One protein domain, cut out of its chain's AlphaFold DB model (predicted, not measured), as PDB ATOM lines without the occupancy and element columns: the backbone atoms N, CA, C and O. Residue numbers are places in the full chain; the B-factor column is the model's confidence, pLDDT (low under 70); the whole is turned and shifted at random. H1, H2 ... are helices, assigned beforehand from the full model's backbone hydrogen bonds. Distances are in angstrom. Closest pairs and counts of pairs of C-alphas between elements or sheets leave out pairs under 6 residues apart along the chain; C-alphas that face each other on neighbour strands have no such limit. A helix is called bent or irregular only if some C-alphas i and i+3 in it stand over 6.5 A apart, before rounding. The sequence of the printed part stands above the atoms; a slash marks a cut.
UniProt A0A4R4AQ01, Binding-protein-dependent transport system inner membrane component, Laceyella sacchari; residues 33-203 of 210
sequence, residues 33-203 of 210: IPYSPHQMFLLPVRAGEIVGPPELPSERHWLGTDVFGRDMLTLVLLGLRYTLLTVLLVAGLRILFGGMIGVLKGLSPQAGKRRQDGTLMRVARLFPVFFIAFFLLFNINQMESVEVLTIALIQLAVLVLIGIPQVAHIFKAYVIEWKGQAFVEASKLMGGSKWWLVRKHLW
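This is residues 33 to 203 of the 210 residues of the protein "Binding-protein-dependent transport system inner membrane component" of Laceyella sacchari (UniProt A0A4R4AQ01). One very long helix, H1, makes the spine of a long, narrow model; the bent helix H5 crosses it slantwise, touching the later half of H1, and H4 packs on the first arm of H5 as a helical hairpin. A head of loops, residues 33 to 71, lies at the beginning of H1, while the short helices H6 and H7 make the opposite end, with H7 folding back from H6. The printed part has 171 residues with seven named helices, H1 to H7 in order, and no named strand; the class is all helix. It is extended, with a radius of gyration of the C-alphas of 25.0 A and spans of 87 by 29 by 27 A.

H1, residues 72 to 107, runs 49.8 A from C-alpha 72 at (110.202, 188.515, 126.502) to C-alpha 107 at (130.904, 184.247, 171.556). H5, residues 148 to 179, was assigned as one helix by its hydrogen bonds but is bent: C-alphas 162 and 165 are 7.0 A apart. Its arms are H5a, residues 148 to 162, 21.2 A, and H5b, residues 165 to 179, 20.7 A, at a steep tilt of 39 degrees. Between H1 and H5 come H2, residues 109 to 112, irregular with C-alphas 109 and 112 7.3 A apart; H3, residues 114 to 126, 18.9 A, only just irregular with C-alphas 114 and 117 6.6 A apart; and H4, residues 129 to 141, 18.8 A. H6 is residues 182 to 189, and H7, residues 194 to 202, ends at C-alpha 202 (120.196, 184.721, 172.185).

H5 is the hub, touching three other helices. H5b touches residues 94 to 107 of H1, the same way at a steep tilt of 46 degrees; the closest C-alphas, Gly 102 and Ala 168, are 3.8 A apart. H5a touches residues 86 to 94 of H1 with its residues 156 to 161, the same way at 37 degrees, only just steep; C-alphas 90 and 160 are the closest, 5.5 A apart. H4 and H5a form a hairpin at a shallow tilt of 17 degrees, closest at the C-alphas of Ala 133 and Val 158, 6.7 A. H2 and H5b only just touch, with 3 pairs of C-alphas within 8 A, closest at Ala 111 and Ile 176, 7.2 A. H3 is near H5b, and H7 is near H1 and H5b. H6 and H7 are close but not clearly touching, with the C-alphas of Val 184 and Leu 197 7.5 A apart. Every O i to N i+4 pair is within hydrogen-bond range in H1, H5a, H5b, H6 and H7, against 6 of 9 in H3 and 7 of 9 in H4; H2 is too short for such a pair.

The C-alphas farthest apart, of Gly 48 and Met 190, are 87.6 A apart. The printed part has no cut, and no link between helices is long. Residues 144 to 149, of which 148 and 149 belong to H5a, stand free. The mean pLDDT of the printed part is 79.8; it is under 70 at residues 43 to 52, 109 to 125, 142, 144 to 145 and 201 to 203.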
ATOM      1  N   ILE A  33     101.637 182.358 131.157       83.69
ATOM      2  CA  ILE A  33     102.589 182.319 130.045       83.69
ATOM      3  C   ILE A  33     101.886 181.921 128.730       83.69
ATOM      4  O   ILE A  33     101.301 180.838 128.671       83.69
ATOM      5  N   PRO A  34     101.990 182.735 127.662       77.69
ATOM      6  CA  PRO A  34     101.392 182.422 126.364       77.69
ATOM      7  C   PRO A  34     102.243 181.491 125.478       77.69
ATOM      8  O   PRO A  34     101.688 180.843 124.591       77.69
ATOM      9  N   TYR A  35     103.566 181.403 125.689       83.50
ATOM     10  CA  TYR A  35     104.496 180.683 124.800       83.50
ATOM     11  C   TYR A  35     105.477 179.775 125.550       83.50
ATOM     12  O   TYR A  35     105.752 179.959 126.730       83.50
ATOM     13  N   SER A  36     106.064 178.792 124.865       83.25
ATOM     14  CA  SER A  36     107.140 177.993 125.473       83.25
ATOM     15  C   SER A  36     108.442 178.812 125.555       83.25
ATOM     16  O   SER A  36     108.803 179.456 124.570       83.25
ATOM     17  N   PRO A  37     109.215 178.764 126.661       78.31
ATOM     18  CA  PRO A  37     110.476 179.511 126.799       78.31
ATOM     19  C   PRO A  37     111.565 179.140 125.781       78.31
ATOM     20  O   PRO A  37     112.519 179.896 125.596       78.31
ATOM     21  N   HIS A  38     111.437 177.982 125.130       78.88
ATOM     22  CA  HIS A  38     112.345 177.519 124.078       78.88
ATOM     23  C   HIS A  38     111.808 177.783 122.662       78.88
ATOM     24  O   HIS A  38     112.467 177.439 121.684       78.88
ATOM     25  N   GLN A  39     110.620 178.381 122.532       79.75
ATOM     26  CA  GLN A  39     110.022 178.709 121.243       79.75
ATOM     27  C   GLN A  39     110.708 179.942 120.646       79.75
ATOM     28  O   GLN A  39     110.723 181.012 121.254       79.75
ATOM     29  N   MET A  40     111.283 179.780 119.454       80.12
ATOM     30  CA  MET A  40     111.972 180.842 118.721       80.12
ATOM     31  C   MET A  40     111.157 181.238 117.487       80.12
ATOM     32  O   MET A  40     110.897 180.415 116.610       80.12
ATOM     33  N   PHE A  41     110.777 182.509 117.403       77.38
ATOM     34  CA  PHE A  41     110.107 183.108 116.254       77.38
ATOM     35  C   PHE A  41     111.146 183.847 115.397       77.38
ATOM     36  O   PHE A  41     111.357 185.046 115.542       77.38
ATOM     37  N   LEU A  42     111.840 183.098 114.532       70.94
ATOM     38  CA  LEU A  42     112.982 183.602 113.749       70.94
ATOM     39  C   LEU A  42     112.594 184.297 112.430       70.94
ATOM     40  O   LEU A  42     113.411 185.013 111.863       70.94
ATOM     41  N   LEU A  43     111.370 184.076 111.936       67.00
ATOM     42  CA  LEU A  43     110.858 184.626 110.671       67.00
ATOM     43  C   LEU A  43     109.421 185.180 110.823       67.00
ATOM     44  O   LEU A  43     108.496 184.673 110.180       67.00
ATOM     45  N   PRO A  44     109.171 186.173 111.699       63.03
ATOM     46  CA  PRO A  44     107.864 186.810 111.785       63.03
ATOM     47  C   PRO A  44     107.612 187.676 110.539       63.03
ATOM     48  O   PRO A  44     108.262 188.696 110.311       63.03
ATOM     49  N   VAL A  45     106.634 187.273 109.727       59.75
ATOM     50  CA  VAL A  45     106.162 188.076 108.592       59.75
ATOM     51  C   VAL A  45     105.214 189.155 109.112       59.75
ATOM     52  O   VAL A  45     104.144 188.845 109.642       59.75
ATOM     53  N   ARG A  46     105.579 190.427 108.932       61.56
ATOM     54  CA  ARG A  46     104.709 191.583 109.192       61.56
ATOM     55  C   ARG A  46     104.443 192.307 107.880       61.56
ATOM     56  O   ARG A  46     105.376 192.677 107.186       61.56
ATOM     57  N   ALA A  47     103.166 192.503 107.544       58.97
ATOM     58  CA  ALA A  47     102.727 193.225 106.342       58.97
ATOM     59  C   ALA A  47     103.339 192.739 105.000       58.97
ATOM     60  O   ALA A  47     103.350 193.483 104.027       58.97
ATOM     61  N   GLY A  48     103.812 191.487 104.934       62.53
ATOM     62  CA  GLY A  48     104.469 190.908 103.753       62.53
ATOM     63  C   GLY A  48     106.001 190.977 103.768       62.53
ATOM     64  O   GLY A  48     106.632 190.326 102.941       62.53
ATOM     65  N   GLU A  49     106.607 191.679 104.727       59.03
ATOM     66  CA  GLU A  49     108.061 191.758 104.894       59.03
ATOM     67  C   GLU A  49     108.560 190.796 105.983       59.03
ATOM     68  O   GLU A  49     107.897 190.562 107.001       59.03
ATOM     69  N   ILE A  50     109.751 190.228 105.766       65.31
ATOM     70  CA  ILE A  50     110.448 189.389 106.748       65.31
ATOM     71  C   ILE A  50     111.205 190.318 107.696       65.31
ATOM     72  O   ILE A  50     112.265 190.840 107.349       65.31
ATOM     73  N   VAL A  51     110.672 190.514 108.900       66.31
ATOM     74  CA  VAL A  51     111.340 191.295 109.945       66.31
ATOM     75  C   VAL A  51     112.142 190.327 110.810       66.31
ATOM     76  O   VAL A  51     111.572 189.440 111.435       66.31
ATOM     77  N   GLY A  52     113.469 190.458 110.838       67.94
ATOM     78  CA  GLY A  52     114.298 189.663 111.749       67.94
ATOM     79  C   GLY A  52     114.052 190.042 113.219       67.94
ATOM     80  O   GLY A  52     113.691 191.190 113.489       67.94
ATOM     81  N   PRO A  53     114.249 189.123 114.185       75.56
ATOM     82  CA  PRO A  53     114.218 189.476 115.603       75.56
ATOM     83  C   PRO A  53     115.312 190.511 115.947       75.56
ATOM     84  O   PRO A  53     116.375 190.502 115.317       75.56
ATOM     85  N   PRO A  54     115.108 191.377 116.958       81.44
ATOM     86  CA  PRO A  54     113.984 191.405 117.907       81.44
ATOM     87  C   PRO A  54     112.689 192.048 117.362       81.44
ATOM     88  O   PRO A  54     112.722 193.075 116.689       81.44
ATOM     89  N   GLU A  55     111.524 191.487 117.716       81.12
ATOM     90  CA  GLU A  55     110.220 192.135 117.494       81.12
ATOM     91  C   GLU A  55     110.004 193.304 118.465       81.12
ATOM     92  O   GLU A  55     110.228 193.186 119.670       81.12
ATOM     93  N   LEU A  56     109.425 194.392 117.950       83.81
ATOM     94  CA  LEU A  56     108.795 195.437 118.760       83.81
ATOM     95  C   LEU A  56     107.513 194.916 119.451       83.81
ATOM     96  O   LEU A  56     106.846 194.037 118.894       83.81
ATOM     97  N   PRO A  57     107.112 195.493 120.605       86.75
ATOM     98  CA  PRO A  57     105.879 195.138 121.312       86.75
ATOM     99  C   PRO A  57     104.643 195.039 120.410       86.75
ATOM    100  O   PRO A  57     104.433 195.852 119.503       86.75
ATOM    101  N   SER A  58     103.826 194.013 120.643       84.25
ATOM    102  CA  SER A  58     102.690 193.659 119.793       84.25
ATOM    103  C   SER A  58     101.609 192.886 120.550       84.25
ATOM    104  O   SER A  58     101.853 192.366 121.633       84.25
ATOM    105  N   GLU A  59     100.413 192.761 119.966       82.56
ATOM    106  CA  GLU A  59      99.329 191.943 120.543       82.56
ATOM    107  C   GLU A  59      99.731 190.468 120.711       82.56
ATOM    108  O   GLU A  59      99.267 189.802 121.635       82.56
ATOM    109  N   ARG A  60     100.636 189.984 119.848       83.06
ATOM    110  CA  ARG A  60     101.238 188.648 119.923       83.06
ATOM    111  C   ARG A  60     102.324 188.581 120.999       83.06
ATOM    112  O   ARG A  60     102.299 187.687 121.830       83.06
ATOM    113  N   HIS A  61     103.254 189.532 121.009       85.62
ATOM    114  CA  HIS A  61     104.383 189.587 121.940       85.62
ATOM    115  C   HIS A  61     104.323 190.892 122.737       85.62
ATOM    116  O   HIS A  61     104.862 191.915 122.312       85.62
ATOM    117  N   TRP A  62     103.662 190.880 123.899       85.88
ATOM    118  CA  TRP A  62     103.340 192.105 124.656       85.88
ATOM    119  C   TRP A  62     104.568 192.939 125.051       85.88
ATOM    120  O   TRP A  62     104.465 194.157 125.177       85.88
ATOM    121  N   LEU A  63     105.725 192.295 125.237       87.44
ATOM    122  CA  LEU A  63     107.007 192.950 125.525       87.44
ATOM    123  C   LEU A  63     108.011 192.852 124.359       87.44
ATOM    124  O   LEU A  63     109.176 193.193 124.535       87.44
ATOM    125  N   GLY A  64     107.573 192.401 123.181       87.25
ATOM    126  CA  GLY A  64     108.447 192.086 122.052       87.25
ATOM    127  C   GLY A  64     109.209 190.768 122.230       87.25
ATOM    128  O   GLY A  64     108.920 189.975 123.136       87.25
ATOM    129  N   THR A  65     110.190 190.530 121.359       87.88
ATOM    130  CA  THR A  65     111.063 189.347 121.432       87.88
ATOM    131  C   THR A  65     112.529 189.713 121.647       87.88
ATOM    132  O   THR A  65     112.983 190.799 121.308       87.88
ATOM    133  N   ASP A  66     113.272 188.783 122.241       86.50
ATOM    134  CA  ASP A  66     114.729 188.834 122.374       86.50
ATOM    135  C   ASP A  66     115.428 188.648 121.005       86.50
ATOM    136  O   ASP A  66     114.799 188.239 120.029       86.50
ATOM    137  N   VAL A  67     116.747 188.862 120.929       84.38
ATOM    138  CA  VAL A  67     117.580 188.693 119.715       84.38
ATOM    139  C   VAL A  67     117.428 187.295 119.087       84.38
ATOM    140  O   VAL A  67     117.533 187.133 117.877       84.38
ATOM    141  N   PHE A  68     117.110 186.283 119.900       81.06
ATOM    142  CA  PHE A  68     116.843 184.904 119.470       81.06
ATOM    143  C   PHE A  68     115.365 184.626 119.106       81.06
ATOM    144  O   PHE A  68     114.962 183.470 118.995       81.06
ATOM    145  N   GLY A  69     114.521 185.656 118.986       82.12
ATOM    146  CA  GLY A  69     113.098 185.522 118.649       82.12
ATOM    147  C   GLY A  69     112.226 184.912 119.755       82.12
ATOM    148  O   GLY A  69     111.151 184.397 119.465       82.12
ATOM    149  N   ARG A  70     112.674 184.928 121.016       86.81
ATOM    150  CA  ARG A  70     111.928 184.391 122.174       86.81
ATOM    151  C   ARG A  70     111.046 185.470 122.799       86.81
ATOM    152  O   ARG A  70     111.521 186.588 122.980       86.81
ATOM    153  N   ASP A  71     109.812 185.141 123.179       88.50
ATOM    154  CA  ASP A  71     108.893 186.085 123.839       88.50
ATOM    155  C   ASP A  71     109.448 186.598 125.180       88.50
ATOM    156  O   ASP A  71     109.722 185.823 126.103       88.50
ATOM    157  N   MET A  72     109.598 187.921 125.307       89.19
ATOM    158  CA  MET A  72     110.202 188.515 126.502       89.19
ATOM    159  C   MET A  72     109.300 188.417 127.739       89.19
ATOM    160  O   MET A  72     109.821 188.285 128.847       89.19
ATOM    161  N   LEU A  73     107.969 188.432 127.587       89.38
ATOM    162  CA  LEU A  73     107.043 188.319 128.722       89.38
ATOM    163  C   LEU A  73     107.177 186.953 129.409       89.38
ATOM    164  O   LEU A  73     107.347 186.879 130.629       89.38
ATOM    165  N   THR A  74     107.188 185.885 128.615       89.38
ATOM    166  CA  THR A  74     107.439 184.504 129.045       89.38
ATOM    167  C   THR A  74     108.767 184.382 129.794       89.38
ATOM    168  O   THR A  74     108.811 183.831 130.900       89.38
ATOM    169  N   LEU A  75     109.850 184.935 129.233       88.50
ATOM    170  CA  LEU A  75     111.178 184.901 129.854       88.50
ATOM    171  C   LEU A  75     111.225 185.667 131.186       88.50
ATOM    172  O   LEU A  75     111.826 185.178 132.144       88.50
ATOM    173  N   VAL A  76     110.567 186.826 131.284       90.25
ATOM    174  CA  VAL A  76     110.501 187.620 132.523       90.25
ATOM    175  C   VAL A  76     109.693 186.902 133.610       90.25
ATOM    176  O   VAL A  76     110.151 186.829 134.752       90.25
ATOM    177  N   LEU A  77     108.529 186.328 133.281       90.38
ATOM    178  CA  LEU A  77     107.682 185.619 134.252       90.38
ATOM    179  C   LEU A  77     108.358 184.352 134.800       90.38
ATOM    180  O   LEU A  77     108.341 184.115 136.013       90.38
ATOM    181  N   LEU A  78     109.011 183.564 133.940       88.69
ATOM    182  CA  LEU A  78     109.801 182.407 134.377       88.69
ATOM    183  C   LEU A  78     111.040 182.834 135.163       88.69
ATOM    184  O   LEU A  78     111.296 182.307 136.249       88.69
ATOM    185  N   GLY A  79     111.781 183.820 134.651       87.62
ATOM    186  CA  GLY A  79     112.970 184.370 135.294       87.62
ATOM    187  C   GLY A  79     112.686 184.867 136.710       87.62
ATOM    188  O   GLY A  79     113.460 184.579 137.624       87.62
ATOM    189  N   LEU A  80     111.541 185.522 136.932       91.38
ATOM    190  CA  LEU A  80     111.096 185.971 138.251       91.38
ATOM    191  C   LEU A  80     110.926 184.796 139.233       91.38
ATOM    192  O   LEU A  80     111.421 184.869 140.360       91.38
ATOM    193  N   ARG A  81     110.291 183.693 138.806       89.12
ATOM    194  CA  ARG A  81     110.113 182.487 139.633       89.12
ATOM    195  C   ARG A  81     111.447 181.853 140.021       89.12
ATOM    196  O   ARG A  81     111.669 181.593 141.205       89.12
ATOM    197  N   TYR A  82     112.344 181.634 139.059       87.06
ATOM    198  CA  TYR A  82     113.670 181.073 139.345       87.06
ATOM    199  C   TYR A  82     114.499 182.002 140.244       87.06
ATOM    200  O   TYR A  82     115.137 181.536 141.192       87.06
ATOM    201  N   THR A  83     114.439 183.316 140.003       89.56
ATOM    202  CA  THR A  83     115.161 184.327 140.789       89.56
ATOM    203  C   THR A  83     114.689 184.352 142.239       89.56
ATOM    204  O   THR A  83     115.524 184.270 143.138       89.56
ATOM    205  N   LEU A  84     113.376 184.409 142.501       91.00
ATOM    206  CA  LEU A  84     112.857 184.427 143.874       91.00
ATOM    207  C   LEU A  84     113.199 183.146 144.641       91.00
ATOM    208  O   LEU A  84     113.680 183.237 145.771       91.00
ATOM    209  N   LEU A  85     113.024 181.967 144.034       89.50
ATOM    210  CA  LEU A  85     113.381 180.693 144.671       89.50
ATOM    211  C   LEU A  85     114.880 180.626 144.997       89.50
ATOM    212  O   LEU A  85     115.255 180.304 146.125       89.50
ATOM    213  N   THR A  86     115.737 181.001 144.045       89.44
ATOM    214  CA  THR A  86     117.195 180.987 144.233       89.44
ATOM    215  C   THR A  86     117.627 181.989 145.300       89.44
ATOM    216  O   THR A  86     118.418 181.645 146.176       89.44
ATOM    217  N   VAL A  87     117.083 183.210 145.293       90.62
ATOM    218  CA  VAL A  87     117.396 184.238 146.299       90.62
ATOM    219  C   VAL A  87     116.944 183.809 147.695       90.62
ATOM    220  O   VAL A  87     117.714 183.979 148.640       90.62
ATOM    221  N   LEU A  88     115.756 183.211 147.840       92.00
ATOM    222  CA  LEU A  88     115.266 182.694 149.124       92.00
ATOM    223  C   LEU A  88     116.159 181.569 149.666       92.00
ATOM    224  O   LEU A  88     116.570 181.627 150.827       92.00
ATOM    225  N   LEU A  89     116.518 180.587 148.831       93.62
ATOM    226  CA  LEU A  89     117.412 179.488 149.215       93.62
ATOM    227  C   LEU A  89     118.810 179.998 149.590       93.62
ATOM    228  O   LEU A  89     119.326 179.675 150.661       93.62
ATOM    229  N   VAL A  90     119.406 180.853 148.753       93.50
ATOM    230  CA  VAL A  90     120.724 181.454 149.004       93.50
ATOM    231  C   VAL A  90     120.707 182.294 150.286       93.50
ATOM    232  O   VAL A  90     121.637 182.199 151.087       93.50
ATOM    233  N   ALA A  91     119.663 183.094 150.523       92.94
ATOM    234  CA  ALA A  91     119.517 183.879 151.748       92.94
ATOM    235  C   ALA A  91     119.373 182.985 152.989       92.94
ATOM    236  O   ALA A  91     120.095 183.194 153.964       92.94
ATOM    237  N   GLY A  92     118.511 181.965 152.940       94.56
ATOM    238  CA  GLY A  92     118.312 181.013 154.034       94.56
ATOM    239  C   GLY A  92     119.599 180.280 154.416       94.56
ATOM    240  O   GLY A  92     119.992 180.288 155.581       94.56
ATOM    241  N   LEU A  93     120.320 179.731 153.433       95.06
ATOM    242  CA  LEU A  93     121.589 179.029 153.659       95.06
ATOM    243  C   LEU A  93     122.695 179.967 154.171       95.06
ATOM    244  O   LEU A  93     123.437 179.605 155.086       95.06
ATOM    245  N   ARG A  94     122.786 181.200 153.647       94.25
ATOM    246  CA  ARG A  94     123.719 182.220 154.162       94.25
ATOM    247  C   ARG A  94     123.398 182.615 155.607       94.25
ATOM    248  O   ARG A  94     124.330 182.793 156.386       94.25
ATOM    249  N   ILE A  95     122.120 182.745 155.976       93.00
ATOM    250  CA  ILE A  95     121.689 183.028 157.356       93.00
ATOM    251  C   ILE A  95     121.992 181.843 158.273       93.00
ATOM    252  O   ILE A  95     122.506 182.060 159.366       93.00
ATOM    253  N   LEU A  96     121.757 180.608 157.827       93.06
ATOM    254  CA  LEU A  96     122.046 179.401 158.597       93.06
ATOM    255  C   LEU A  96     123.553 179.267 158.882       93.06
ATOM    256  O   LEU A  96     123.986 179.395 160.027       93.06
ATOM    257  N   PHE A  97     124.373 179.082 157.844       93.25
ATOM    258  CA  PHE A  97     125.812 178.853 158.009       93.25
ATOM    259  C   PHE A  97     126.556 180.109 158.475       93.25
ATOM    260  O   PHE A  97     127.361 180.052 159.407       93.25
ATOM    261  N   GLY A  98     126.265 181.262 157.867       90.38
ATOM    262  CA  GLY A  98     126.845 182.542 158.269       90.38
ATOM    263  C   GLY A  98     126.437 182.927 159.687       90.38
ATOM    264  O   GLY A  98     127.296 183.319 160.471       90.38
ATOM    265  N   GLY A  99     125.168 182.747 160.062       89.88
ATOM    266  CA  GLY A  99     124.685 182.992 161.421       89.88
ATOM    267  C   GLY A  99     125.374 182.109 162.456       89.88
ATOM    268  O   GLY A  99     125.910 182.637 163.429       89.88
ATOM    269  N   MET A 100     125.469 180.794 162.222       89.38
ATOM    270  CA  MET A 100     126.193 179.871 163.110       89.38
ATOM    271  C   MET A 100     127.661 180.286 163.298       89.38
ATOM    272  O   MET A 100     128.122 180.440 164.431       89.38
ATOM    273  N   ILE A 101     128.389 180.540 162.205       88.88
ATOM    274  CA  ILE A 101     129.797 180.973 162.252       88.88
ATOM    275  C   ILE A 101     129.930 182.335 162.953       88.88
ATOM    276  O   ILE A 101     130.843 182.533 163.757       88.88
ATOM    277  N   GLY A 102     129.023 183.272 162.674       87.88
ATOM    278  CA  GLY A 102     129.004 184.607 163.264       87.88
ATOM    279  C   GLY A 102     128.746 184.589 164.766       87.88
ATOM    280  O   GLY A 102     129.467 185.247 165.515       87.88
ATOM    281  N   VAL A 103     127.789 183.777 165.222       86.75
ATOM    282  CA  VAL A 103     127.495 183.578 166.645       86.75
ATOM    283  C   VAL A 103     128.686 182.941 167.359       86.75
ATOM    284  O   VAL A 103     129.137 183.480 168.368       86.75
ATOM    285  N   LEU A 104     129.275 181.869 166.817       86.38
ATOM    286  CA  LEU A 104     130.466 181.233 167.400       86.38
ATOM    287  C   LEU A 104     131.652 182.211 167.503       86.38
ATOM    288  O   LEU A 104     132.251 182.359 168.573       86.38
ATOM    289  N   LYS A 105     131.948 182.956 166.426       84.75
ATOM    290  CA  LYS A 105     132.993 183.997 166.423       84.75
ATOM    291  C   LYS A 105     132.676 185.156 167.369       84.75
ATOM    292  O   LYS A 105     133.598 185.716 167.955       84.75
ATOM    293  N   GLY A 106     131.403 185.515 167.534       84.12
ATOM    294  CA  GLY A 106     130.942 186.550 168.461       84.12
ATOM    295  C   GLY A 106     131.026 186.114 169.924       84.12
ATOM    296  O   GLY A 106     131.334 186.928 170.795       84.12
ATOM    297  N   LEU A 107     130.818 184.825 170.212       82.56
ATOM    298  CA  LEU A 107     130.904 184.247 171.556       82.56
ATOM    299  C   LEU A 107     132.346 184.077 172.053       82.56
ATOM    300  O   LEU A 107     132.571 184.234 173.259       82.56
ATOM    301  N   SER A 108     133.310 183.862 171.153       81.56
ATOM    302  CA  SER A 108     134.747 183.758 171.466       81.56
ATOM    303  C   SER A 108     135.270 184.911 172.353       81.56
ATOM    304  O   SER A 108     134.853 186.061 172.170       81.56
ATOM    305  N   PRO A 109     136.217 184.666 173.288       69.88
ATOM    306  CA  PRO A 109     136.875 185.729 174.060       69.88
ATOM    307  C   PRO A 109     137.599 186.756 173.177       69.88
ATOM    308  O   PRO A 109     137.710 187.924 173.534       69.88
ATOM    309  N   GLN A 110     138.064 186.333 171.999       69.38
ATOM    310  CA  GLN A 110     138.814 187.176 171.068       69.38
ATOM    311  C   GLN A 110     137.914 188.083 170.207       69.38
ATOM    312  O   GLN A 110     138.425 188.939 169.486       69.38
ATOM    313  N   ALA A 111     136.582 187.943 170.295       68.12
ATOM    314  CA  ALA A 111     135.616 188.636 169.435       68.12
ATOM    315  C   ALA A 111     135.811 190.164 169.382       68.12
ATOM    316  O   ALA A 111     135.650 190.761 168.314       68.12
ATOM    317  N   GLY A 112     136.200 190.772 170.510       61.69
ATOM    318  CA  GLY A 112     136.413 192.214 170.665       61.69
ATOM    319  C   GLY A 112     137.714 192.774 170.070       61.69
ATOM    320  O   GLY A 112     137.873 193.994 170.048       61.69
ATOM    321  N   LYS A 113     138.642 191.948 169.552       63.28
ATOM    322  CA  LYS A 113     139.877 192.429 168.894       63.28
ATOM    323  C   LYS A 113     139.575 193.031 167.510       63.28
ATOM    324  O   LYS A 113     139.872 192.463 166.464       63.28
ATOM    325  N   ARG A 114     139.018 194.248 167.526       56.22
ATOM    326  CA  ARG A 114     138.510 195.048 166.390       56.22
ATOM    327  C   ARG A 114     139.514 195.281 165.243       56.22
ATOM    328  O   ARG A 114     139.098 195.669 164.156       56.22
ATOM    329  N   ARG A 115     140.818 195.069 165.477       52.50
ATOM    330  CA  ARG A 115     141.913 195.364 164.531       52.50
ATOM    331  C   ARG A 115     142.191 194.288 163.470       52.50
ATOM    332  O   ARG A 115     142.734 194.653 162.437       52.50
ATOM    333  N   GLN A 116     141.851 193.012 163.686       52.72
ATOM    334  CA  GLN A 116     142.230 191.941 162.741       52.72
ATOM    335  C   GLN A 116     141.177 191.702 161.641       52.72
ATOM    336  O   GLN A 116     141.519 191.711 160.462       52.72
ATOM    337  N   ASP A 117     139.890 191.602 161.988       58.47
ATOM    338  CA  ASP A 117     138.832 191.337 160.990       58.47
ATOM    339  C   ASP A 117     138.535 192.544 160.078       58.47
ATOM    340  O   ASP A 117     138.180 192.386 158.907       58.47
ATOM    341  N   GLY A 118     138.670 193.764 160.611       62.44
ATOM    342  CA  GLY A 118     138.214 194.987 159.947       62.44
ATOM    343  C   GLY A 118     138.988 195.355 158.680       62.44
ATOM    344  O   GLY A 118     138.419 195.995 157.798       62.44
ATOM    345  N   THR A 119     140.259 194.960 158.573       61.19
ATOM    346  CA  THR A 119     141.117 195.295 157.424       61.19
ATOM    347  C   THR A 119     140.901 194.316 156.274       61.19
ATOM    348  O   THR A 119     140.620 194.743 155.155       61.19
ATOM    349  N   LEU A 120     140.925 193.006 156.555       62.53
ATOM    350  CA  LEU A 120     140.754 191.967 155.535       62.53
ATOM    351  C   LEU A 120     139.372 192.058 154.868       62.53
ATOM    352  O   LEU A 120     139.260 192.034 153.645       62.53
ATOM    353  N   MET A 121     138.315 192.269 155.663       64.62
ATOM    354  CA  MET A 121     136.958 192.458 155.136       64.62
ATOM    355  C   MET A 121     136.735 193.807 154.448       64.62
ATOM    356  O   MET A 121     135.767 193.943 153.705       64.62
ATOM    357  N   ARG A 122     137.594 194.808 154.674       67.75
ATOM    358  CA  ARG A 122     137.549 196.069 153.924       67.75
ATOM    359  C   ARG A 122     138.161 195.882 152.539       67.75
ATOM    360  O   ARG A 122     137.529 196.270 151.567       67.75
ATOM    361  N   VAL A 123     139.301 195.194 152.436       66.69
ATOM    362  CA  VAL A 123     139.905 194.827 151.141       66.69
ATOM    363  C   VAL A 123     138.983 193.894 150.344       66.69
ATOM    364  O   VAL A 123     138.690 194.172 149.187       66.69
ATOM    365  N   ALA A 124     138.396 192.876 150.981       64.50
ATOM    366  CA  ALA A 124     137.413 191.987 150.347       64.50
ATOM    367  C   ALA A 124     136.063 192.660 149.997       64.50
ATOM    368  O   ALA A 124     135.201 192.022 149.396       64.50
ATOM    369  N   ARG A 125     135.849 193.927 150.385       67.56
ATOM    370  CA  ARG A 125     134.739 194.776 149.908       67.56
ATOM    371  C   ARG A 125     135.158 195.743 148.800       67.56
ATOM    372  O   ARG A 125     134.282 196.190 148.069       67.56
ATOM    373  N   LEU A 126     136.449 196.078 148.688       70.38
ATOM    374  CA  LEU A 126     136.972 196.911 147.598       70.38
ATOM    375  C   LEU A 126     136.883 196.185 146.260       70.38
ATOM    376  O   LEU A 126     136.574 196.822 145.262       70.38
ATOM    377  N   PHE A 127     137.111 194.868 146.245       70.38
ATOM    378  CA  PHE A 127     136.794 194.047 145.084       70.38
ATOM    379  C   PHE A 127     135.319 193.639 145.151       70.38
ATOM    380  O   PHE A 127     134.943 192.912 146.081       70.38
ATOM    381  N   PRO A 128     134.450 194.091 144.227       72.31
ATOM    382  CA  PRO A 128     133.046 193.747 144.295       72.31
ATOM    383  C   PRO A 128     132.874 192.253 144.067       72.31
ATOM    384  O   PRO A 128     133.111 191.706 142.995       72.31
ATOM    385  N   VAL A 129     132.433 191.600 145.130       71.12
ATOM    386  CA  VAL A 129     132.251 190.159 145.251       71.12
ATOM    387  C   VAL A 129     131.387 189.548 144.128       71.12
ATOM    388  O   VAL A 129     131.543 188.372 143.798       71.12
ATOM    389  N   PHE A 130     130.523 190.347 143.490       71.12
ATOM    390  CA  PHE A 130     129.753 189.926 142.320       71.12
ATOM    391  C   PHE A 130     130.620 189.653 141.080       71.12
ATOM    392  O   PHE A 130     130.243 188.790 140.297       71.12
ATOM    393  N   PHE A 131     131.775 190.312 140.896       79.00
ATOM    394  CA  PHE A 131     132.662 190.045 139.754       79.00
ATOM    395  C   PHE A 131     133.244 188.634 139.816       79.00
ATOM    396  O   PHE A 131     133.280 187.946 138.803       79.00
ATOM    397  N   ILE A 132     133.642 188.174 141.007       75.50
ATOM    398  CA  ILE A 132     134.153 186.810 141.208       75.50
ATOM    399  C   ILE A 132     133.070 185.793 140.824       75.50
ATOM    400  O   ILE A 132     133.338 184.863 140.068       75.50
ATOM    401  N   ALA A 133     131.830 186.006 141.281       74.06
ATOM    402  CA  ALA A 133     130.701 185.170 140.884       74.06
ATOM    403  C   ALA A 133     130.432 185.245 139.367       74.06
ATOM    404  O   ALA A 133     130.250 184.210 138.738       74.06
ATOM    405  N   PHE A 134     130.458 186.438 138.766       79.88
ATOM    406  CA  PHE A 134     130.228 186.631 137.333       79.88
ATOM    407  C   PHE A 134     131.252 185.879 136.473       79.88
ATOM    408  O   PHE A 134     130.852 185.082 135.632       79.88
ATOM    409  N   PHE A 135     132.555 186.056 136.714       80.31
ATOM    410  CA  PHE A 135     133.594 185.386 135.924       80.31
ATOM    411  C   PHE A 135     133.576 183.861 136.087       80.31
ATOM    412  O   PHE A 135     133.763 183.146 135.103       80.31
ATOM    413  N   LEU A 136     133.308 183.346 137.294       74.88
ATOM    414  CA  LEU A 136     133.156 181.904 137.515       74.88
ATOM    415  C   LEU A 136     131.954 181.339 136.746       74.88
ATOM    416  O   LEU A 136     132.073 180.313 136.082       74.88
ATOM    417  N   LEU A 137     130.805 182.013 136.805       75.62
ATOM    418  CA  LEU A 137     129.571 181.522 136.192       75.62
ATOM    419  C   LEU A 137     129.550 181.705 134.673       75.62
ATOM    420  O   LEU A 137     129.018 180.842 133.980       75.62
ATOM    421  N   PHE A 138     130.150 182.773 134.145       77.94
ATOM    422  CA  PHE A 138     130.217 183.024 132.705       77.94
ATOM    423  C   PHE A 138     130.917 181.879 131.958       77.94
ATOM    424  O   PHE A 138     130.401 181.399 130.954       77.94
ATOM    425  N   ASN A 139     132.037 181.377 132.490       72.69
ATOM    426  CA  ASN A 139     132.753 180.246 131.893       72.69
ATOM    427  C   ASN A 139     131.914 178.956 131.885       72.69
ATOM    428  O   ASN A 139     131.908 178.240 130.889       72.69
ATOM    429  N   ILE A 140     131.167 178.684 132.960       72.81
ATOM    430  CA  ILE A 140     130.343 177.470 133.089       72.81
ATOM    431  C   ILE A 140     129.133 177.507 132.141       72.81
ATOM    432  O   ILE A 140     128.791 176.491 131.547       72.81
ATOM    433  N   ASN A 141     128.502 178.672 131.958       70.00
ATOM    434  CA  ASN A 141     127.314 178.808 131.102       70.00
ATOM    435  C   ASN A 141     127.605 178.665 129.595       70.00
ATOM    436  O   ASN A 141     126.665 178.515 128.823       70.00
ATOM    437  N   GLN A 142     128.873 178.699 129.167       67.81
ATOM    438  CA  GLN A 142     129.262 178.466 127.769       67.81
ATOM    439  C   GLN A 142     129.563 176.987 127.452       67.81
ATOM    440  O   GLN A 142     129.928 176.666 126.324       67.81
ATOM    441  N   MET A 143     129.434 176.076 128.423       70.81
ATOM    442  CA  MET A 143     129.680 174.647 128.216       70.81
ATOM    443  C   MET A 143     128.378 173.935 127.817       70.81
ATOM    444  O   MET A 143     127.584 173.565 128.678       70.81
ATOM    445  N   GLU A 144     128.172 173.709 126.514       63.72
ATOM    446  CA  GLU A 144     126.941 173.101 125.959       63.72
ATOM    447  C   GLU A 144     126.613 171.694 126.502       63.72
ATOM    448  O   GLU A 144     125.473 171.246 126.419       63.72
ATOM    449  N   SER A 145     127.596 170.986 127.066       66.12
ATOM    450  CA  SER A 145     127.466 169.602 127.541       66.12
ATOM    451  C   SER A 145     127.034 169.448 129.006       66.12
ATOM    452  O   SER A 145     126.923 168.319 129.485       66.12
ATOM    453  N   VAL A 146     126.811 170.543 129.744       72.31
ATOM    454  CA  VAL A 146     126.499 170.491 131.183       72.31
ATOM    455  C   VAL A 146     124.993 170.590 131.425       72.31
ATOM    456  O   VAL A 146     124.328 171.519 130.973       72.31
ATOM    457  N   GLU A 147     124.449 169.655 132.205       80.81
ATOM    458  CA  GLU A 147     123.040 169.658 132.597       80.81
ATOM    459  C   GLU A 147     122.656 170.956 133.338       80.81
ATOM    460  O   GLU A 147     123.329 171.371 134.287       80.81
ATOM    461  N   VAL A 148     121.522 171.559 132.962       76.94
ATOM    462  CA  VAL A 148     121.008 172.821 133.535       76.94
ATOM    463  C   VAL A 148     120.927 172.779 135.069       76.94
ATOM    464  O   VAL A 148     121.254 173.764 135.737       76.94
ATOM    465  N   LEU A 149     120.549 171.631 135.644       80.00
ATOM    466  CA  LEU A 149     120.501 171.430 137.094       80.00
ATOM    467  C   LEU A 149     121.888 171.559 137.744       80.00
ATOM    468  O   LEU A 149     122.021 172.188 138.793       80.00
ATOM    469  N   THR A 150     122.930 171.025 137.104       83.88
ATOM    470  CA  THR A 150     124.315 171.109 137.586       83.88
ATOM    471  C   THR A 150     124.816 172.556 137.575       83.88
ATOM    472  O   THR A 150     125.388 173.010 138.569       83.88
ATOM    473  N   ILE A 151     124.523 173.321 136.516       81.81
ATOM    474  CA  ILE A 151     124.852 174.757 136.443       81.81
ATOM    475  C   ILE A 151     124.156 175.527 137.579       81.81
ATOM    476  O   ILE A 151     124.806 176.291 138.299       81.81
ATOM    477  N   ALA A 152     122.860 175.282 137.798       81.62
ATOM    478  CA  ALA A 152     122.085 175.927 138.858       81.62
ATOM    479  C   ALA A 152     122.598 175.584 140.272       81.62
ATOM    480  O   ALA A 152     122.667 176.462 141.139       81.62
ATOM    481  N   LEU A 153     123.008 174.334 140.514       86.62
ATOM    482  CA  LEU A 153     123.593 173.904 141.789       86.62
ATOM    483  C   LEU A 153     124.956 174.554 142.048       86.62
ATOM    484  O   LEU A 153     125.191 175.045 143.156       86.62
ATOM    485  N   ILE A 154     125.834 174.626 141.040       86.44
ATOM    486  CA  ILE A 154     127.123 175.325 141.161       86.44
ATOM    487  C   ILE A 154     126.893 176.820 141.416       86.44
ATOM    488  O   ILE A 154     127.515 177.391 142.313       86.44
ATOM    489  N   GLN A 155     125.952 177.448 140.703       84.88
ATOM    490  CA  GLN A 155     125.566 178.841 140.930       84.88
ATOM    491  C   GLN A 155     125.097 179.088 142.366       84.88
ATOM    492  O   GLN A 155     125.568 180.024 143.017       84.88
ATOM    493  N   LEU A 156     124.212 178.237 142.886       88.38
ATOM    494  CA  LEU A 156     123.735 178.321 144.262       88.38
ATOM    495  C   LEU A 156     124.890 178.152 145.263       88.38
ATOM    496  O   LEU A 156     125.020 178.969 146.177       88.38
ATOM    497  N   ALA A 157     125.761 177.158 145.073       89.31
ATOM    498  CA  ALA A 157     126.909 176.912 145.946       89.31
ATOM    499  C   ALA A 157     127.884 178.101 145.974       89.31
ATOM    500  O   ALA A 157     128.221 178.596 147.054       89.31
ATOM    501  N   VAL A 158     128.275 178.615 144.801       88.31
ATOM    502  CA  VAL A 158     129.142 179.797 144.654       88.31
ATOM    503  C   VAL A 158     128.521 181.001 145.364       88.31
ATOM    504  O   VAL A 158     129.177 181.617 146.204       88.31
ATOM    505  N   LEU A 159     127.242 181.304 145.113       87.44
ATOM    506  CA  LEU A 159     126.549 182.424 145.757       87.44
ATOM    507  C   LEU A 159     126.448 182.263 147.283       87.44
ATOM    508  O   LEU A 159     126.604 183.255 148.003       87.44
ATOM    509  N   VAL A 160     126.199 181.061 147.807       90.94
ATOM    510  CA  VAL A 160     126.145 180.819 149.258       90.94
ATOM    511  C   VAL A 160     127.517 181.018 149.894       90.94
ATOM    512  O   VAL A 160     127.641 181.874 150.775       90.94
ATOM    513  N   LEU A 161     128.544 180.300 149.421       88.75
ATOM    514  CA  LEU A 161     129.914 180.336 149.957       88.75
ATOM    515  C   LEU A 161     130.453 181.765 150.045       88.75
ATOM    516  O   LEU A 161     130.949 182.198 151.085       88.75
ATOM    517  N   ILE A 162     130.263 182.519 148.966       86.38
ATOM    518  CA  ILE A 162     130.665 183.915 148.839       86.38
ATOM    519  C   ILE A 162     129.989 184.834 149.882       86.38
ATOM    520  O   ILE A 162     130.601 185.789 150.365       86.38
ATOM    521  N   GLY A 163     128.729 184.572 150.244       85.62
ATOM    522  CA  GLY A 163     127.973 185.413 151.179       85.62
ATOM    523  C   GLY A 163     128.170 185.076 152.659       85.62
ATOM    524  O   GLY A 163     127.931 185.937 153.512       85.62
ATOM    525  N   ILE A 164     128.629 183.862 152.986       88.94
ATOM    526  CA  ILE A 164     128.830 183.404 154.373       88.94
ATOM    527  C   ILE A 164     129.693 184.379 155.203       88.94
ATOM    528  O   ILE A 164     129.254 184.737 156.298       88.94
ATOM    529  N   PRO A 165     130.860 184.882 154.736       85.75
ATOM    530  CA  PRO A 165     131.691 185.798 155.526       85.75
ATOM    531  C   PRO A 165     130.993 187.122 155.863       85.75
ATOM    532  O   PRO A 165     131.179 187.669 156.952       85.75
ATOM    533  N   GLN A 166     130.167 187.630 154.943       84.12
ATOM    534  CA  GLN A 166     129.437 188.886 155.116       84.12
ATOM    535  C   GLN A 166     128.373 188.742 156.210       84.12
ATOM    536  O   GLN A 166     128.335 189.545 157.145       84.12
ATOM    537  N   VAL A 167     127.564 187.680 156.135       88.75
ATOM    538  CA  VAL A 167     126.524 187.385 157.130       88.75
ATOM    539  C   VAL A 167     127.144 187.025 158.482       88.75
ATOM    540  O   VAL A 167     126.715 187.553 159.506       88.75
ATOM    541  N   ALA A 168     128.220 186.232 158.504       88.75
ATOM    542  CA  ALA A 168     128.931 185.901 159.736       88.75
ATOM    543  C   ALA A 168     129.475 187.136 160.466       88.75
ATOM    544  O   ALA A 168     129.382 187.211 161.688       88.75
ATOM    545  N   HIS A 169     129.988 188.139 159.751       84.88
ATOM    546  CA  HIS A 169     130.405 189.392 160.381       84.88
ATOM    547  C   HIS A 169     129.224 190.188 160.955       84.88
ATOM    548  O   HIS A 169     129.351 190.768 162.031       84.88
ATOM    549  N   ILE A 170     128.078 190.217 160.266       86.25
ATOM    550  CA  ILE A 170     126.860 190.880 160.757       86.25
ATOM    551  C   ILE A 170     126.388 190.216 162.061       86.25
ATOM    552  O   ILE A 170     126.247 190.895 163.075       86.25
ATOM    553  N   PHE A 171     126.249 188.887 162.083       88.25
ATOM    554  CA  PHE A 171     125.883 188.147 163.298       88.25
ATOM    555  C   PHE A 171     126.936 188.266 164.412       88.25
ATOM    556  O   PHE A 171     126.574 188.410 165.579       88.25
ATOM    557  N   LYS A 172     128.235 188.292 164.079       85.94
ATOM    558  CA  LYS A 172     129.309 188.563 165.051       85.94
ATOM    559  C   LYS A 172     129.130 189.935 165.708       85.94
ATOM    560  O   LYS A 172     129.259 190.038 166.926       85.94
ATOM    561  N   ALA A 173     128.842 190.972 164.919       84.94
ATOM    562  CA  ALA A 173     128.618 192.325 165.423       84.94
ATOM    563  C   ALA A 173     127.399 192.378 166.360       84.94
ATOM    564  O   ALA A 173     127.541 192.859 167.484       84.94
ATOM    565  N   TYR A 174     126.271 191.777 165.963       86.00
ATOM    566  CA  TYR A 174     125.086 191.654 166.822       86.00
ATOM    567  C   TYR A 174     125.384 190.941 168.149       86.00
ATOM    568  O   TYR A 174     124.959 191.411 169.199       86.00
ATOM    569  N   VAL A 175     126.155 189.845 168.149       85.62
ATOM    570  CA  VAL A 175     126.517 189.141 169.395       85.62
ATOM    571  C   VAL A 175     127.459 189.962 170.283       85.62
ATOM    572  O   VAL A 175     127.380 189.853 171.506       85.62
ATOM    573  N   ILE A 176     128.337 190.791 169.710       83.88
ATOM    574  CA  ILE A 176     129.189 191.712 170.484       83.88
ATOM    575  C   ILE A 176     128.352 192.825 171.124       83.88
ATOM    576  O   ILE A 176     128.544 193.113 172.302       83.88
ATOM    577  N   GLU A 177     127.415 193.414 170.380       84.69
ATOM    578  CA  GLU A 177     126.493 194.437 170.887       84.69
ATOM    579  C   GLU A 177     125.585 193.874 171.990       84.69
ATOM    580  O   GLU A 177     125.522 194.420 173.091       84.69
ATOM    581  N   TRP A 178     124.966 192.718 171.743       84.38
ATOM    582  CA  TRP A 178     124.143 191.989 172.709       84.38
ATOM    583  C   TRP A 178     124.911 191.657 174.001       84.38
ATOM    584  O   TRP A 178     124.394 191.855 175.098       84.38
ATOM    585  N   LYS A 179     126.182 191.236 173.897       81.44
ATOM    586  CA  LYS A 179     127.055 190.949 175.053       81.44
ATOM    587  C   LYS A 179     127.300 192.143 175.982       81.44
ATOM    588  O   LYS A 179     127.690 191.899 177.127       81.44
ATOM    589  N   GLY A 180     127.155 193.370 175.476       80.75
ATOM    590  CA  GLY A 180     127.366 194.624 176.204       80.75
ATOM    591  C   GLY A 180     126.099 195.217 176.825       80.75
ATOM    592  O   GLY A 180     126.145 196.337 177.320       80.75
ATOM    593  N   GLN A 181     124.962 194.514 176.781       85.81
ATOM    594  CA  GLN A 181     123.728 194.990 177.407       85.81
ATOM    595  C   GLN A 181     123.657 194.608 178.892       85.81
ATOM    596  O   GLN A 181     124.028 193.500 179.282       85.81
ATOM    597  N   ALA A 182     123.117 195.510 179.718       83.56
ATOM    598  CA  ALA A 182     123.128 195.397 181.180       83.56
ATOM    599  C   ALA A 182     122.505 194.094 181.725       83.56
ATOM    600  O   ALA A 182     122.983 193.551 182.719       83.56
ATOM    601  N   PHE A 183     121.489 193.530 181.056       81.12
ATOM    602  CA  PHE A 183     120.898 192.248 181.473       81.12
ATOM    603  C   PHE A 183     121.876 191.067 181.329       81.12
ATOM    604  O   PHE A 183     121.838 190.131 182.128       81.12
ATOM    605  N   VAL A 184     122.790 191.112 180.350       83.69
ATOM    606  CA  VAL A 184     123.838 190.096 180.173       83.69
ATOM    607  C   VAL A 184     124.889 190.208 181.278       83.69
ATOM    608  O   VAL A 184     125.453 189.198 181.691       83.69
ATOM    609  N   GLU A 185     125.154 191.412 181.783       81.69
ATOM    610  CA  GLU A 185     126.057 191.626 182.919       81.69
ATOM    611  C   GLU A 185     125.423 191.167 184.233       81.69
ATOM    612  O   GLU A 185     126.011 190.334 184.921       81.69
ATOM    613  N   ALA A 186     124.180 191.573 184.513       83.56
ATOM    614  CA  ALA A 186     123.411 191.085 185.659       83.56
ATOM    615  C   ALA A 186     123.299 189.548 185.671       83.56
ATOM    616  O   ALA A 186     123.520 188.906 186.695       83.56
ATOM    617  N   SER A 187     123.046 188.927 184.513       83.44
ATOM    618  CA  SER A 187     123.008 187.467 184.383       83.44
ATOM    619  C   SER A 187     124.349 186.786 184.685       83.44
ATOM    620  O   SER A 187     124.338 185.699 185.263       83.44
ATOM    621  N   LYS A 188     125.492 187.385 184.318       84.00
ATOM    622  CA  LYS A 188     126.821 186.849 184.673       84.00
ATOM    623  C   LYS A 188     127.085 186.964 186.175       84.00
ATOM    624  O   LYS A 188     127.637 186.032 186.748       84.00
ATOM    625  N   LEU A 189     126.677 188.072 186.803       86.94
ATOM    626  CA  LEU A 189     126.793 188.273 188.255       86.94
ATOM    627  C   LEU A 189     125.961 187.244 189.038       86.94
ATOM    628  O   LEU A 189     126.415 186.748 190.062       86.94
ATOM    629  N   MET A 190     124.805 186.832 188.506       86.94
ATOM    630  CA  MET A 190     123.995 185.720 189.032       86.94
ATOM    631  C   MET A 190     124.538 184.314 188.679       86.94
ATOM    632  O   MET A 190     123.818 183.327 188.801       86.94
ATOM    633  N   GLY A 191     125.784 184.188 188.204       85.62
ATOM    634  CA  GLY A 191     126.417 182.896 187.895       85.62
ATOM    635  C   GLY A 191     125.998 182.251 186.564       85.62
ATOM    636  O   GLY A 191     126.315 181.087 186.312       85.62
ATOM    637  N   GLY A 192     125.305 182.978 185.681       81.81
ATOM    638  CA  GLY A 192     124.830 182.460 184.396       81.81
ATOM    639  C   GLY A 192     125.965 182.015 183.463       81.81
ATOM    640  O   GLY A 192     126.792 182.818 183.026       81.81
ATOM    641  N   SER A 193     125.985 180.730 183.094       81.00
ATOM    642  CA  SER A 193     126.987 180.191 182.165       81.00
ATOM    643  C   SER A 193     126.790 180.716 180.734       81.00
ATOM    644  O   SER A 193     125.676 181.035 180.315       81.00
ATOM    645  N   LYS A 194     127.866 180.757 179.929       73.62
ATOM    646  CA  LYS A 194     127.817 181.247 178.532       73.62
ATOM    647  C   LYS A 194     126.763 180.519 177.683       73.62
ATOM    648  O   LYS A 194     126.075 181.156 176.892       73.62
ATOM    649  N   TRP A 195     126.620 179.205 177.862       76.94
ATOM    650  CA  TRP A 195     125.639 178.387 177.140       76.94
ATOM    651  C   TRP A 195     124.202 178.604 177.623       76.94
ATOM    652  O   TRP A 195     123.287 178.623 176.800       76.94
ATOM    653  N   TRP A 196     124.004 178.820 178.928       77.81
ATOM    654  CA  TRP A 196     122.703 179.197 179.489       77.81
ATOM    655  C   TRP A 196     122.257 180.562 178.954       77.81
ATOM    656  O   TRP A 196     121.152 180.688 178.435       77.81
ATOM    657  N   LEU A 197     123.160 181.548 178.966       74.19
ATOM    658  CA  LEU A 197     122.957 182.875 178.380       74.19
ATOM    659  C   LEU A 197     122.543 182.789 176.904       74.19
ATOM    660  O   LEU A 197     121.527 183.365 176.521       74.19
ATOM    661  N   VAL A 198     123.262 182.012 176.087       74.88
ATOM    662  CA  VAL A 198     122.922 181.812 174.668       74.88
ATOM    663  C   VAL A 198     121.539 181.179 174.498       74.88
ATOM    664  O   VAL A 198     120.705 181.748 173.799       74.88
ATOM    665  N   ARG A 199     121.248 180.049 175.155       75.25
ATOM    666  CA  ARG A 199     119.942 179.375 175.017       75.25
ATOM    667  C   ARG A 199     118.770 180.202 175.548       75.25
ATOM    668  O   ARG A 199     117.684 180.122 174.988       75.25
ATOM    669  N   LYS A 200     118.969 180.977 176.618       70.88
ATOM    670  CA  LYS A 200     117.893 181.721 177.286       70.88
ATOM    671  C   LYS A 200     117.633 183.103 176.675       70.88
ATOM    672  O   LYS A 200     116.497 183.554 176.726       70.88
ATOM    673  N   HIS A 201     118.652 183.754 176.104       68.88
ATOM    674  CA  HIS A 201     118.591 185.172 175.706       68.88
ATOM    675  C   HIS A 201     119.074 185.477 174.273       68.88
ATOM    676  O   HIS A 201     118.820 186.577 173.791       68.88
ATOM    677  N   LEU A 202     119.779 184.558 173.594       69.44
ATOM    678  CA  LEU A 202     120.196 184.721 172.185       69.44
ATOM    679  C   LEU A 202     119.408 183.807 171.229       69.44
ATOM    680  O   LEU A 202     119.164 184.168 170.083       69.44
ATOM    681  N   TRP A 203     118.996 182.629 171.705       57.59
ATOM    682  CA  TRP A 203     118.197 181.663 170.953       57.59
ATOM    683  C   TRP A 203     116.677 181.930 170.857       57.59
ATOM    684  O   TRP A 203     116.079 181.304 169.981       57.59
TER     685      TRP A 203